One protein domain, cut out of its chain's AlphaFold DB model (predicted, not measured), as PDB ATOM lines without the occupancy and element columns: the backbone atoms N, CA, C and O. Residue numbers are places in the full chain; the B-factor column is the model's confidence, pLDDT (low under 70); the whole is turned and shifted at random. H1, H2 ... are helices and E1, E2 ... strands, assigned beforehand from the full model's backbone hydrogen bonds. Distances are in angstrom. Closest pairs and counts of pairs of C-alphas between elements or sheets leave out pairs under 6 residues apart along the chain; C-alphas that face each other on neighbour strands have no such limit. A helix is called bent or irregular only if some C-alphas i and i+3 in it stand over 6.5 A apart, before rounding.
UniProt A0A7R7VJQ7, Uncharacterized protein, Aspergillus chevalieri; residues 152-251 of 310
ATOM      1  N   MET A 152     137.664 283.693 206.701       86.00
ATOM      2  CA  MET A 152     137.568 283.650 208.163       86.00
ATOM      3  C   MET A 152     136.327 282.889 208.654       86.00
ATOM      4  O   MET A 152     136.421 282.170 209.645       86.00
ATOM      5  N   GLU A 153     135.180 283.017 207.978       87.12
ATOM      6  CA  GLU A 153     133.976 282.232 208.302       87.12
ATOM      7  C   GLU A 153     134.229 280.733 208.109       87.12
ATOM      8  O   GLU A 153     133.881 279.939 208.980       87.12
ATOM      9  N   VAL A 154     134.910 280.356 207.021       89.50
ATOM     10  CA  VAL A 154     135.267 278.957 206.737       89.50
ATOM     11  C   VAL A 154     136.221 278.391 207.797       89.50
ATOM     12  O   VAL A 154     135.976 277.313 208.333       89.50
ATOM     13  N   GLY A 155     137.250 279.142 208.199       88.12
ATOM     14  CA  GLY A 155     138.160 278.701 209.269       88.12
ATOM     15  C   GLY A 155     137.489 278.536 210.641       88.12
ATOM     16  O   GLY A 155     137.926 277.729 211.460       88.12
ATOM     17  N   ARG A 156     136.395 279.263 210.906       86.50
ATOM     18  CA  ARG A 156     135.630 279.125 212.159       86.50
ATOM     19  C   ARG A 156     134.790 277.851 212.208       86.50
ATOM     20  O   ARG A 156     134.580 277.334 213.304       86.50
ATOM     21  N   VAL A 157     134.316 277.351 211.063       87.25
ATOM     22  CA  VAL A 157     133.520 276.111 211.005       87.25
ATOM     23  C   VAL A 157     134.373 274.846 210.949       87.25
ATOM     24  O   VAL A 157     133.911 273.805 211.395       87.25
ATOM     25  N   GLU A 158     135.623 274.942 210.483       85.50
ATOM     26  CA  GLU A 158     136.593 273.830 210.447       85.50
ATOM     27  C   GLU A 158     136.740 273.122 211.804       85.50
ATOM     28  O   GLU A 158     136.871 271.905 211.872       85.50
ATOM     29  N   HIS A 159     136.645 273.880 212.896       77.00
ATOM     30  CA  HIS A 159     136.847 273.398 214.263       77.00
ATOM     31  C   HIS A 159     135.537 273.035 214.979       77.00
ATOM     32  O   HIS A 159     135.460 273.174 216.203       77.00
ATOM     33  N   ARG A 160     134.476 272.676 214.246       84.88
ATOM     34  CA  ARG A 160     133.163 272.367 214.832       84.88
ATOM     35  C   ARG A 160     132.867 270.883 214.816       84.88
ATOM     36  O   ARG A 160     132.920 270.250 213.764       84.88
ATOM     37  N   SER A 161     132.510 270.344 215.980       86.69
ATOM     38  CA  SER A 161     131.998 268.978 216.062       86.69
ATOM     39  C   SER A 161     130.541 268.904 215.603       86.69
ATOM     40  O   SER A 161     129.807 269.893 215.630       86.69
ATOM     41  N   VAL A 162     130.104 267.703 215.216       89.31
ATOM     42  CA  VAL A 162     128.696 267.442 214.880       89.31
ATOM     43  C   VAL A 162     127.784 267.813 216.051       89.31
ATOM     44  O   VAL A 162     126.774 268.473 215.837       89.31
ATOM     45  N   ASP A 163     128.172 267.495 217.289       92.94
ATOM     46  CA  ASP A 163     127.375 267.834 218.472       92.94
ATOM     47  C   ASP A 163     127.321 269.345 218.737       92.94
ATOM     48  O   ASP A 163     126.268 269.873 219.086       92.94
ATOM     49  N   GLU A 164     128.426 270.073 218.541       91.81
ATOM     50  CA  GLU A 164     128.434 271.539 218.646       91.81
ATOM     51  C   GLU A 164     127.437 272.163 217.656       91.81
ATOM     52  O   GLU A 164     126.674 273.064 218.012       91.81
ATOM     53  N   ILE A 165     127.382 271.632 216.433       91.56
ATOM     54  CA  ILE A 165     126.429 272.043 215.398       91.56
ATOM     55  C   ILE A 165     124.997 271.680 215.813       91.56
ATOM     56  O   ILE A 165     124.127 272.552 215.812       91.56
ATOM     57  N   SER A 166     124.759 270.428 216.213       93.50
ATOM     58  CA  SER A 166     123.449 269.910 216.624       93.50
ATOM     59  C   SER A 166     122.875 270.616 217.849       93.50
ATOM     60  O   SER A 166     121.659 270.717 217.966       93.50
ATOM     61  N   TYR A 167     123.708 271.152 218.738       94.75
ATOM     62  CA  TYR A 167     123.264 271.929 219.900       94.75
ATOM     63  C   TYR A 167     123.382 273.448 219.706       94.75
ATOM     64  O   TYR A 167     123.281 274.191 220.681       94.75
ATOM     65  N   ASN A 168     123.570 273.928 218.466       93.88
ATOM     66  CA  ASN A 168     123.695 275.352 218.119       93.88
ATOM     67  C   ASN A 168     124.727 276.097 218.986       93.88
ATOM     68  O   ASN A 168     124.471 277.209 219.459       93.88
ATOM     69  N   THR A 169     125.881 275.491 219.262       93.44
ATOM     70  CA  THR A 169     126.789 275.999 220.288       93.44
ATOM     71  C   THR A 169     128.260 275.993 219.898       93.44
ATOM     72  O   THR A 169     128.740 275.197 219.102       93.44
ATOM     73  N   THR A 170     128.991 276.917 220.503       91.12
ATOM     74  CA  THR A 170     130.454 276.952 220.568       91.12
ATOM     75  C   THR A 170     130.946 276.622 221.977       91.12
ATOM     76  O   THR A 170     132.127 276.768 222.265       91.12
ATOM     77  N   MET A 171     130.066 276.211 222.896       92.75
ATOM     78  CA  MET A 171     130.475 275.644 224.181       92.75
ATOM     79  C   MET A 171     131.126 274.276 223.976       92.75
ATOM     80  O   MET A 171     130.861 273.590 222.996       92.75
ATOM     81  N   LYS A 172     131.968 273.847 224.921       92.06
ATOM     82  CA  LYS A 172     132.527 272.492 224.880       92.06
ATOM     83  C   LYS A 172     131.430 271.486 225.231       92.06
ATOM     84  O   LYS A 172     130.897 271.544 226.338       92.06
ATOM     85  N   VAL A 173     131.137 270.548 224.337       93.88
ATOM     86  CA  VAL A 173     130.245 269.420 224.638       93.88
ATOM     87  C   VAL A 173     130.965 268.456 225.586       93.88
ATOM     88  O   VAL A 173     132.121 268.086 225.366       93.88
ATOM     89  N   LEU A 174     130.306 268.105 226.687       95.12
ATOM     90  CA  LEU A 174     130.771 267.113 227.649       95.12
ATOM     91  C   LEU A 174     130.097 265.776 227.368       95.12
ATOM     92  O   LEU A 174     128.892 265.732 227.110       95.12
ATOM     93  N   TYR A 175     130.873 264.704 227.487       95.75
ATOM     94  CA  TYR A 175     130.441 263.339 227.218       95.75
ATOM     95  C   TYR A 175     130.543 262.492 228.485       95.75
ATOM     96  O   TYR A 175     131.402 262.740 229.334       95.75
ATOM     97  N   ASN A 176     129.667 261.499 228.615       95.56
ATOM     98  CA  ASN A 176     129.791 260.469 229.646       95.56
ATOM     99  C   ASN A 176     130.752 259.340 229.215       95.56
ATOM    100  O   ASN A 176     131.314 259.368 228.121       95.56
ATOM    101  N   SER A 177     130.913 258.320 230.065       95.62
ATOM    102  CA  SER A 177     131.750 257.137 229.796       95.62
ATOM    103  C   SER A 177     131.318 256.314 228.574       95.62
ATOM    104  O   SER A 177     132.107 255.531 228.062       95.62
ATOM    105  N   LEU A 178     130.086 256.503 228.093       95.44
ATOM    106  CA  LEU A 178     129.533 255.858 226.899       95.44
ATOM    107  C   LEU A 178     129.629 256.750 225.649       95.44
ATOM    108  O   LEU A 178     128.928 256.504 224.669       95.44
ATOM    109  N   SER A 179     130.430 257.820 225.693       92.75
ATOM    110  CA  SER A 179     130.589 258.794 224.604       92.75
ATOM    111  C   SER A 179     129.285 259.479 224.177       92.75
ATOM    112  O   SER A 179     129.151 259.913 223.035       92.75
ATOM    113  N   ARG A 180     128.308 259.611 225.085       94.00
ATOM    114  CA  ARG A 180     127.055 260.338 224.821       94.00
ATOM    115  C   ARG A 180     127.145 261.772 225.345       94.00
ATOM    116  O   ARG A 180     127.587 261.939 226.486       94.00
ATOM    117  N   PRO A 181     126.704 262.786 224.577       95.62
ATOM    118  CA  PRO A 181     126.596 264.156 225.065       95.62
ATOM    119  C   PRO A 181     125.705 264.223 226.309       95.62
ATOM    120  O   PRO A 181     124.622 263.639 226.328       95.62
ATOM    121  N   VAL A 182     126.146 264.944 227.340       96.88
ATOM    122  CA  VAL A 182     125.375 265.122 228.586       96.88
ATOM    123  C   VAL A 182     125.178 266.578 228.974       96.88
ATOM    124  O   VAL A 182     124.158 266.916 229.569       96.88
ATOM    125  N   ALA A 183     126.130 267.452 228.647       96.62
ATOM    126  CA  ALA A 183     126.040 268.857 229.011       96.62
ATOM    127  C   ALA A 183     126.966 269.742 228.172       96.62
ATOM    128  O   ALA A 183     127.856 269.259 227.472       96.62
ATOM    129  N   LEU A 184     126.778 271.054 228.284       96.31
ATOM    130  CA  LEU A 184     127.604 272.071 227.645       96.31
ATOM    131  C   LEU A 184     128.441 272.783 228.700       96.31
ATOM    132  O   LEU A 184     127.911 273.248 229.704       96.31
ATOM    133  N   ARG A 185     129.746 272.914 228.474       94.44
ATOM    134  CA  ARG A 185     130.627 273.713 229.325       94.44
ATOM    135  C   ARG A 185     130.960 275.030 228.650       94.44
ATOM    136  O   ARG A 185     131.535 275.062 227.557       94.44
ATOM    137  N   LYS A 186     130.625 276.111 229.345       91.06
ATOM    138  CA  LYS A 186     130.919 277.477 228.926       91.06
ATOM    139  C   LYS A 186     132.426 277.715 228.788       91.06
ATOM    140  O   LYS A 186     133.245 277.025 229.399       91.06
ATOM    141  N   ARG A 187     132.783 278.692 227.954       86.31
ATOM    142  CA  ARG A 187     134.153 279.191 227.811       86.31
ATOM    143  C   ARG A 187     134.249 280.568 228.486       86.31
ATOM    144  O   ARG A 187     133.327 281.364 228.369       86.31
ATOM    145  N   GLY A 188     135.338 280.843 229.189       85.38
ATOM    146  CA  GLY A 188     135.702 282.172 229.691       85.38
ATOM    147  C   GLY A 188     136.884 282.734 228.904       85.38
ATOM    148  O   GLY A 188     137.517 281.987 228.158       85.38
ATOM    149  N   LEU A 189     137.202 284.017 229.071       87.50
ATOM    150  CA  LEU A 189     138.397 284.646 228.501       87.50
ATOM    151  C   LEU A 189     139.423 284.932 229.597       87.50
ATOM    152  O   LEU A 189     139.087 285.458 230.654       87.50
ATOM    153  N   VAL A 190     140.681 284.591 229.328       87.44
ATOM    154  CA  VAL A 190     141.820 284.837 230.219       87.44
ATOM    155  C   VAL A 190     142.937 285.477 229.412       87.44
ATOM    156  O   VAL A 190     143.238 285.048 228.298       87.44
ATOM    157  N   ARG A 191     143.548 286.524 229.966       85.88
ATOM    158  CA  ARG A 191     144.725 287.162 229.377       85.88
ATOM    159  C   ARG A 191     145.976 286.403 229.811       85.88
ATOM    160  O   ARG A 191     146.170 286.158 230.996       85.88
ATOM    161  N   THR A 192     146.800 286.035 228.842       83.69
ATOM    162  CA  THR A 192     148.123 285.434 229.019       83.69
ATOM    163  C   THR A 192     149.183 286.366 228.435       83.69
ATOM    164  O   THR A 192     148.855 287.377 227.807       83.69
ATOM    165  N   GLU A 193     150.456 286.014 228.609       82.50
ATOM    166  CA  GLU A 193     151.594 286.710 227.988       82.50
ATOM    167  C   GLU A 193     151.469 286.768 226.456       82.50
ATOM    168  O   GLU A 193     151.796 287.775 225.836       82.50
ATOM    169  N   ASN A 194     150.887 285.723 225.855       78.12
ATOM    170  CA  ASN A 194     150.691 285.597 224.408       78.12
ATOM    171  C   ASN A 194     149.349 286.177 223.920       78.12
ATOM    172  O   ASN A 194     148.961 285.972 222.769       78.12
ATOM    173  N   GLY A 195     148.621 286.890 224.785       78.31
ATOM    174  CA  GLY A 195     147.357 287.541 224.455       78.31
ATOM    175  C   GLY A 195     146.133 286.883 225.089       78.31
ATOM    176  O   GLY A 195     146.205 286.210 226.112       78.31
ATOM    177  N   LEU A 196     144.955 287.145 224.523       83.56
ATOM    178  CA  LEU A 196     143.692 286.672 225.087       83.56
ATOM    179  C   LEU A 196     143.361 285.268 224.571       83.56
ATOM    180  O   LEU A 196     143.259 285.054 223.365       83.56
ATOM    181  N   VAL A 197     143.145 284.326 225.487       83.19
ATOM    182  CA  VAL A 197     142.788 282.937 225.174       83.19
ATOM    183  C   VAL A 197     141.493 282.549 225.872       83.19
ATOM    184  O   VAL A 197     141.090 283.169 226.859       83.19
ATOM    185  N   TYR A 198     140.828 281.509 225.372       84.00
ATOM    186  CA  TYR A 198     139.660 280.963 226.049       84.00
ATOM    187  C   TYR A 198     140.050 279.873 227.057       84.00
ATOM    188  O   TYR A 198     141.021 279.143 226.870       84.00
ATOM    189  N   THR A 199     139.255 279.725 228.113       83.31
ATOM    190  CA  THR A 199     139.388 278.661 229.116       83.31
ATOM    191  C   THR A 199     138.047 277.988 229.365       83.31
ATOM    192  O   THR A 199     136.999 278.599 229.198       83.31
ATOM    193  N   THR A 200     138.059 276.727 229.792       83.00
ATOM    194  CA  THR A 200     136.858 276.031 230.300       83.00
ATOM    195  C   THR A 200     136.979 275.682 231.783       83.00
ATOM    196  O   THR A 200     136.098 275.036 232.348       83.00
ATOM    197  N   ARG A 201     138.080 276.080 232.431       82.12
ATOM    198  CA  ARG A 201     138.347 275.751 233.832       82.12
ATOM    199  C   ARG A 201     137.373 276.502 234.737       82.12
ATOM    200  O   ARG A 201     137.211 277.707 234.581       82.12
ATOM    201  N   ASN A 202     136.746 275.777 235.665       83.62
ATOM    202  CA  ASN A 202     135.770 276.306 236.628       83.62
ATOM    203  C   ASN A 202     134.596 277.055 235.975       83.62
ATOM    204  O   ASN A 202     134.003 277.937 236.582       83.62
ATOM    205  N   GLN A 203     134.277 276.722 234.721       89.25
ATOM    206  CA  GLN A 203     133.179 277.355 234.003       89.25
ATOM    207  C   GLN A 203     131.856 276.623 234.264       89.25
ATOM    208  O   GLN A 203     131.855 275.385 234.306       89.25
ATOM    209  N   PRO A 204     130.731 277.357 234.376       91.19
ATOM    210  CA  PRO A 204     129.416 276.761 234.563       91.19
ATOM    211  C   PRO A 204     129.039 275.779 233.448       91.19
ATOM    212  O   PRO A 204     129.463 275.902 232.288       91.19
ATOM    213  N   ILE A 205     128.211 274.808 233.823       95.12
ATOM    214  CA  ILE A 205     127.666 273.786 232.935       95.12
ATOM    215  C   ILE A 205     126.201 274.116 232.636       95.12
ATOM    216  O   ILE A 205     125.462 274.555 233.511       95.12
ATOM    217  N   TYR A 206     125.796 273.890 231.393       96.25
ATOM    218  CA  TYR A 206     124.472 274.171 230.861       96.25
ATOM    219  C   TYR A 206     123.866 272.905 230.250       96.25
ATOM    220  O   TYR A 206     124.582 272.000 229.813       96.25
ATOM    221  N   ALA A 207     122.537 272.848 230.178       96.44
ATOM    222  CA  ALA A 207     121.834 271.757 229.514       96.44
ATOM    223  C   ALA A 207     122.098 271.768 227.997       96.44
ATOM    224  O   ALA A 207     122.270 272.828 227.392       96.44
ATOM    225  N   LEU A 208     122.086 270.596 227.357       96.06
ATOM    226  CA  LEU A 208     122.320 270.458 225.909       96.06
ATOM    227  C   LEU A 208     121.349 271.287 225.054       96.06
ATOM    228  O   LEU A 208     121.718 271.823 224.015       96.06
ATOM    229  N   ASN A 209     120.115 271.450 225.523       94.25
ATOM    230  CA  ASN A 209     119.064 272.186 224.826       94.25
ATOM    231  C   ASN A 209     119.101 273.712 225.050       94.25
ATOM    232  O   ASN A 209     118.213 274.406 224.561       94.25
ATOM    233  N   THR A 210     120.110 274.261 225.740       94.62
ATOM    234  CA  THR A 210     120.201 275.701 226.082       94.62
ATOM    235  C   THR A 210     119.993 276.620 224.869       94.62
ATOM    236  O   THR A 210     119.296 277.640 224.940       94.62
ATOM    237  N   PHE A 211     120.556 276.251 223.717       93.62
ATOM    238  CA  PHE A 211     120.492 277.055 222.493       93.62
ATOM    239  C   PHE A 211     119.452 276.576 221.476       93.62
ATOM    240  O   PHE A 211     119.319 277.202 220.424       93.62
ATOM    241  N   LEU A 212     118.675 275.546 221.811       92.44
ATOM    242  CA  LEU A 212     117.607 275.020 220.964       92.44
ATOM    243  C   LEU A 212     116.289 275.777 221.190       92.44
ATOM    244  O   LEU A 212     116.129 276.528 222.167       92.44
ATOM    245  N   LYS A 213     115.347 275.632 220.256       88.81
ATOM    246  CA  LYS A 213     113.958 276.068 220.454       88.81
ATOM    247  C   LYS A 213     113.221 275.089 221.384       88.81
ATOM    248  O   LYS A 213     113.578 273.913 221.440       88.81
ATOM    249  N   PRO A 214     112.181 275.535 222.112       87.19
ATOM    250  CA  PRO A 214     111.324 274.619 222.861       87.19
ATOM    251  C   PRO A 214     110.802 273.488 221.958       87.19
ATOM    252  O   PRO A 214     110.283 273.754 220.877       87.19
ATOM    253  N   GLY A 215     110.982 272.236 222.386       87.56
ATOM    254  CA  GLY A 215     110.596 271.039 221.626       87.56
ATOM    255  C   GLY A 215     111.611 270.557 220.576       87.56
ATOM    256  O   GLY A 215     111.469 269.450 220.062       87.56
ATOM    257  N   GLU A 216     112.658 271.330 220.278       90.00
ATOM    258  CA  GLU A 216     113.695 270.945 219.320       90.00
ATOM    259  C   GLU A 216     114.728 270.009 219.969       90.00
ATOM    260  O   GLU A 216     115.219 270.260 221.072       90.00
ATOM    261  N   LYS A 217     115.060 268.909 219.277       90.69
ATOM    262  CA  LYS A 217     116.069 267.926 219.721       90.69
ATOM    263  C   LYS A 217     117.444 268.144 219.086       90.69
ATOM    264  O   LYS A 217     118.442 267.711 219.650       90.69
ATOM    265  N   SER A 218     117.484 268.786 217.922       92.62
ATOM    266  CA  SER A 218     118.701 269.127 217.189       92.62
ATOM    267  C   SER A 218     118.465 270.402 216.396       92.62
ATOM    268  O   SER A 218     117.414 270.548 215.779       92.62
ATOM    269  N   HIS A 219     119.464 271.274 216.386       92.75
ATOM    270  CA  HIS A 219     119.483 272.536 215.666       92.75
ATOM    271  C   HIS A 219     119.376 272.328 214.159       92.75
ATOM    272  O   HIS A 219     120.118 271.538 213.568       92.75
ATOM    273  N   THR A 220     118.492 273.093 213.528       89.94
ATOM    274  CA  THR A 220     118.415 273.189 212.068       89.94
ATOM    275  C   THR A 220     119.263 274.354 211.564       89.94
ATOM    276  O   THR A 220     118.961 275.513 211.849       89.94
ATOM    277  N   LEU A 221     120.293 274.062 210.759       88.44
ATOM    278  CA  LEU A 221     121.202 275.088 210.240       88.44
ATOM    279  C   LEU A 221     120.497 276.104 209.344       88.44
ATOM    280  O   LEU A 221     119.833 275.744 208.357       88.44
ATOM    281  N   GLY A 222     120.741 277.378 209.637       87.88
ATOM    282  CA  GLY A 222     120.373 278.486 208.779       87.88
ATOM    283  C   GLY A 222     121.126 278.460 207.440       87.88
ATOM    284  O   GLY A 222     122.157 277.789 207.302       87.88
ATOM    285  N   PRO A 223     120.628 279.197 206.428       88.12
ATOM    286  CA  PRO A 223     121.179 279.156 205.071       88.12
ATOM    287  C   PRO A 223     122.673 279.485 205.025       88.12
ATOM    288  O   PRO A 223     123.461 278.751 204.440       88.12
ATOM    289  N   ARG A 224     123.081 280.540 205.737       87.62
ATOM    290  CA  ARG A 224     124.464 281.019 205.726       87.62
ATOM    291  C   ARG A 224     125.445 280.008 206.316       87.62
ATOM    292  O   ARG A 224     126.508 279.768 205.744       87.62
ATOM    293  N   LEU A 225     125.110 279.421 207.464       88.00
ATOM    294  CA  LEU A 225     125.984 278.447 208.109       88.00
ATOM    295  C   LEU A 225     126.052 277.154 207.287       88.00
ATOM    296  O   LEU A 225     127.138 276.606 207.109       88.00
ATOM    297  N   ARG A 226     124.927 276.733 206.695       90.75
ATOM    298  CA  ARG A 226     124.872 275.619 205.739       90.75
ATOM    299  C   ARG A 226     125.798 275.848 204.544       90.75
ATOM    300  O   ARG A 226     126.628 274.992 204.263       90.75
ATOM    301  N   GLU A 227     125.718 277.009 203.893       91.25
ATOM    302  CA  GLU A 227     126.610 277.380 202.784       91.25
ATOM    303  C   GLU A 227     128.086 277.376 203.207       91.25
ATOM    304  O   GLU A 227     128.944 276.893 202.467       91.25
ATOM    305  N   THR A 228     128.384 277.868 204.415       90.62
ATOM    306  CA  THR A 228     129.749 277.887 204.966       90.62
ATOM    307  C   THR A 228     130.295 276.467 205.141       90.62
ATOM    308  O   THR A 228     131.415 276.189 204.714       90.62
ATOM    309  N   PHE A 229     129.503 275.548 205.710       90.50
ATOM    310  CA  PHE A 229     129.882 274.137 205.849       90.50
ATOM    311  C   PHE A 229     130.027 273.437 204.499       90.50
ATOM    312  O   PHE A 229     130.993 272.707 204.291       90.50
ATOM    313  N   SER A 230     129.115 273.681 203.555       92.88
ATOM    314  CA  SER A 230     129.222 273.134 202.200       92.88
ATOM    315  C   SER A 230     130.497 273.603 201.495       92.88
ATOM    316  O   SER A 230     131.145 272.810 200.813       92.88
ATOM    317  N   LEU A 231     130.881 274.872 201.666       93.81
ATOM    318  CA  LEU A 231     132.137 275.396 201.133       93.81
ATOM    319  C   LEU A 231     133.349 274.759 201.823       93.81
ATOM    320  O   LEU A 231     134.247 274.288 201.131       93.81
ATOM    321  N   TYR A 232     133.356 274.686 203.159       93.75
ATOM    322  CA  TYR A 232     134.421 274.025 203.917       93.75
ATOM    323  C   TYR A 232     134.627 272.576 203.463       93.75
ATOM    324  O   TYR A 232     135.740 272.203 203.106       93.75
ATOM    325  N   ASN A 233     133.556 271.781 203.391       93.12
ATOM    326  CA  ASN A 233     133.630 270.372 203.001       93.12
ATOM    327  C   ASN A 233     134.201 270.191 201.591       93.12
ATOM    328  O   ASN A 233     135.007 269.290 201.366       93.12
ATOM    329  N   ARG A 234     133.826 271.069 200.653       95.88
ATOM    330  CA  ARG A 234     134.361 271.061 199.286       95.88
ATOM    331  C   ARG A 234     135.858 271.357 199.268       95.88
ATOM    332  O   ARG A 234     136.615 270.627 198.637       95.88
ATOM    333  N   LEU A 235     136.289 272.394 199.986       95.62
ATOM    334  CA  LEU A 235     137.701 272.767 200.062       95.62
ATOM    335  C   LEU A 235     138.527 271.698 200.799       95.62
ATOM    336  O   LEU A 235     139.631 271.374 200.380       95.62
ATOM    337  N   ALA A 236     137.985 271.090 201.854       93.25
ATOM    338  CA  ALA A 236     138.629 269.992 202.571       93.25
ATOM    339  C   ALA A 236     138.736 268.713 201.721       93.25
ATOM    340  O   ALA A 236     139.729 267.993 201.807       93.25
ATOM    341  N   ALA A 237     137.738 268.413 200.881       94.94
ATOM    342  CA  ALA A 237     137.826 267.328 199.903       94.94
ATOM    343  C   ALA A 237     138.929 267.603 198.873       94.94
ATOM    344  O   ALA A 237     139.818 266.772 198.708       94.94
ATOM    345  N   LYS A 238     138.951 268.809 198.297       96.25
ATOM    346  CA  LYS A 238     139.977 269.223 197.335       96.25
ATOM    347  C   LYS A 238     141.389 269.187 197.927       96.25
ATOM    348  O   LYS A 238     142.324 268.734 197.278       96.25
ATOM    349  N   ALA A 239     141.541 269.605 199.184       94.81
ATOM    350  CA  ALA A 239     142.818 269.536 199.889       94.81
ATOM    351  C   ALA A 239     143.313 268.092 200.015       94.81
ATOM    352  O   ALA A 239     144.493 267.840 199.808       94.81
ATOM    353  N   ARG A 240     142.415 267.137 200.294       95.06
ATOM    354  CA  ARG A 240     142.763 265.710 200.327       95.06
ATOM    355  C   ARG A 240     143.141 265.177 198.947       95.06
ATOM    356  O   ARG A 240     144.126 264.456 198.849       95.06
ATOM    357  N   GLU A 241     142.411 265.560 197.900       96.50
ATOM    358  CA  GLU A 241     142.721 265.179 196.512       96.50
ATOM    359  C   GLU A 241     144.115 265.652 196.077       96.50
ATOM    360  O   GLU A 241     144.845 264.908 195.432       96.50
ATOM    361  N   LEU A 242     144.504 266.867 196.470       95.12
ATOM    362  CA  LEU A 242     145.806 267.461 196.153       95.12
ATOM    363  C   LEU A 242     146.893 267.162 197.200       95.12
ATOM    364  O   LEU A 242     147.978 267.740 197.146       95.12
ATOM    365  N   ASN A 243     146.613 266.286 198.170       94.06
ATOM    366  CA  ASN A 243     147.513 265.945 199.277       94.06
ATOM    367  C   ASN A 243     148.028 267.173 200.072       94.06
ATOM    368  O   ASN A 243     149.146 267.199 200.593       94.06
ATOM    369  N   CYS A 244     147.208 268.219 200.175       91.12
ATOM    370  CA  CYS A 244     147.459 269.390 201.003       91.12
ATOM    371  C   CYS A 244     147.068 269.114 202.463       91.12
ATOM    372  O   CYS A 244     145.989 268.602 202.754       91.12
ATOM    373  N   ARG A 245     147.904 269.558 203.410       89.00
ATOM    374  CA  ARG A 245     147.647 269.397 204.859       89.00
ATOM    375  C   ARG A 245     146.440 270.188 205.377       89.00
ATOM    376  O   ARG A 245     145.938 269.900 206.455       89.00
ATOM    377  N   SER A 246     146.014 271.215 204.648       89.94
ATOM    378  CA  SER A 246     144.857 272.043 204.983       89.94
ATOM    379  C   SER A 246     144.299 272.669 203.713       89.94
ATOM    380  O   SER A 246     145.052 273.012 202.802       89.94
ATOM    381  N   TRP A 247     142.988 272.904 203.693       93.00
ATOM    382  CA  TRP A 247     142.321 273.688 202.654       93.00
ATOM    383  C   TRP A 247     142.898 275.102 202.505       93.00
ATOM    384  O   TRP A 247     142.799 275.723 201.452       93.00
ATOM    385  N   GLN A 248     143.537 275.612 203.557       90.56
ATOM    386  CA  GLN A 248     144.184 276.916 203.554       90.56
ATOM    387  C   GLN A 248     145.406 276.986 202.627       90.56
ATOM    388  O   GLN A 248     145.809 278.095 202.263       90.56
ATOM    389  N   LEU A 249     145.979 275.831 202.276       90.06
ATOM    390  CA  LEU A 249     147.161 275.678 201.424       90.06
ATOM    391  C   LEU A 249     146.810 275.321 199.976       90.06
ATOM    392  O   LEU A 249     147.711 275.039 199.192       90.06
ATOM    393  N   LEU A 250     145.521 275.307 199.629       90.75
ATOM    394  CA  LEU A 250     145.098 275.104 198.250       90.75
ATOM    395  C   LEU A 250     145.672 276.196 197.330       90.75
ATOM    396  O   LEU A 250     145.783 277.352 197.762       90.75
ATOM    397  N   PRO A 251     145.994 275.855 196.068       90.94
ATOM    398  CA  PRO A 251     146.317 276.834 195.036       90.94
ATOM    399  C   PRO A 251     145.243 277.922 194.918       90.94
ATOM    400  O   PRO A 251     144.068 277.689 195.206       90.94
TER     401      PRO A 251
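This is residues 152 to 251 of the 310 residues of an uncharacterized protein of Aspergillus chevalieri (UniProt A0A7R7VJQ7). Two strand hairpins, E1 with E2 and E3 with E4, follow one another at an angle and make one part of a loosely built domain; the other part is the long helix H4 with the short H1 crossing it. The short H2 sits between these two parts, H3 is beside E2, and the far end of the second hairpin, residues 191 to 196, sticks out as a bare arm. The printed part has 100 residues with four named helices and four named strands in the order H1 H2 E1 E2 E3 E4 H3 H4, and both two-stranded sheets are antiparallel. The class is mixed, helices and strands; the whole is loose, with a radius of gyration of the C-alphas of 16.2 A and spans of 43 by 43 by 29 A.

Find C-alpha 172 at (132.527, 272.492, 224.880), where E1, residues 172 to 175, begins; E2 takes residues 181 to 185. E3, residues 188 to 192, is 12.9 A long and E4, residues 195 to 199, is 12.8 A. Look back to C-alpha 152 at (137.568, 283.650, 208.163) for H1, residues 152 to 158, 10.1 A long, then to H2, residues 162 to 166. H3, residues 208 to 211, is irregular: its first and last C-alphas are 7.7 A apart. H4, residues 223 to 241, runs 27.1 A to C-alpha 241 at (142.721, 265.179, 196.512).

Begin at the hairpin of E1 and E2, at 147 degrees between directions, where N 174 and O 183 are 2.8 A apart, within hydrogen-bond range. E2 runs on into E3 across a break of 2 residues, at 52 degrees. In the hairpin of E3 and E4, at 143 degrees, look for N 190 and O 197, 2.9 A apart, within hydrogen-bond range. Residues 184 to 185 of E2 also pair, antiparallel, with residues 205 to 206. The closest C-alphas of E2 and H3 are those of Ala 183 and Leu 208, 5.1 A apart; those of H2 and E1 are Glu 164 and Val 173, 6.6 A. H2 and H3 are near each other, with 5 pairs of C-alphas within 10 A. H1 touches H4, and H4 does so with residues 228 to 232 alone; the closest C-alphas of the two, those of Val 154 and Tyr 232, are 5.7 A apart. Their lines are only just about perpendicular, at 72 degrees. H4 is apart from H2 and from the four strands. Every O i to N i+4 pair is within hydrogen-bond range in H1, H2 and H4; H3 is too short for such a pair.

Look for the two C-alphas farthest apart at Gly 215 and Pro 251, 44.9 A. The printed part has no cut, and its one long link is the 11 residues from H3 to H4. The mean pLDDT of the printed part is 90.6, and no printed residue is under 70.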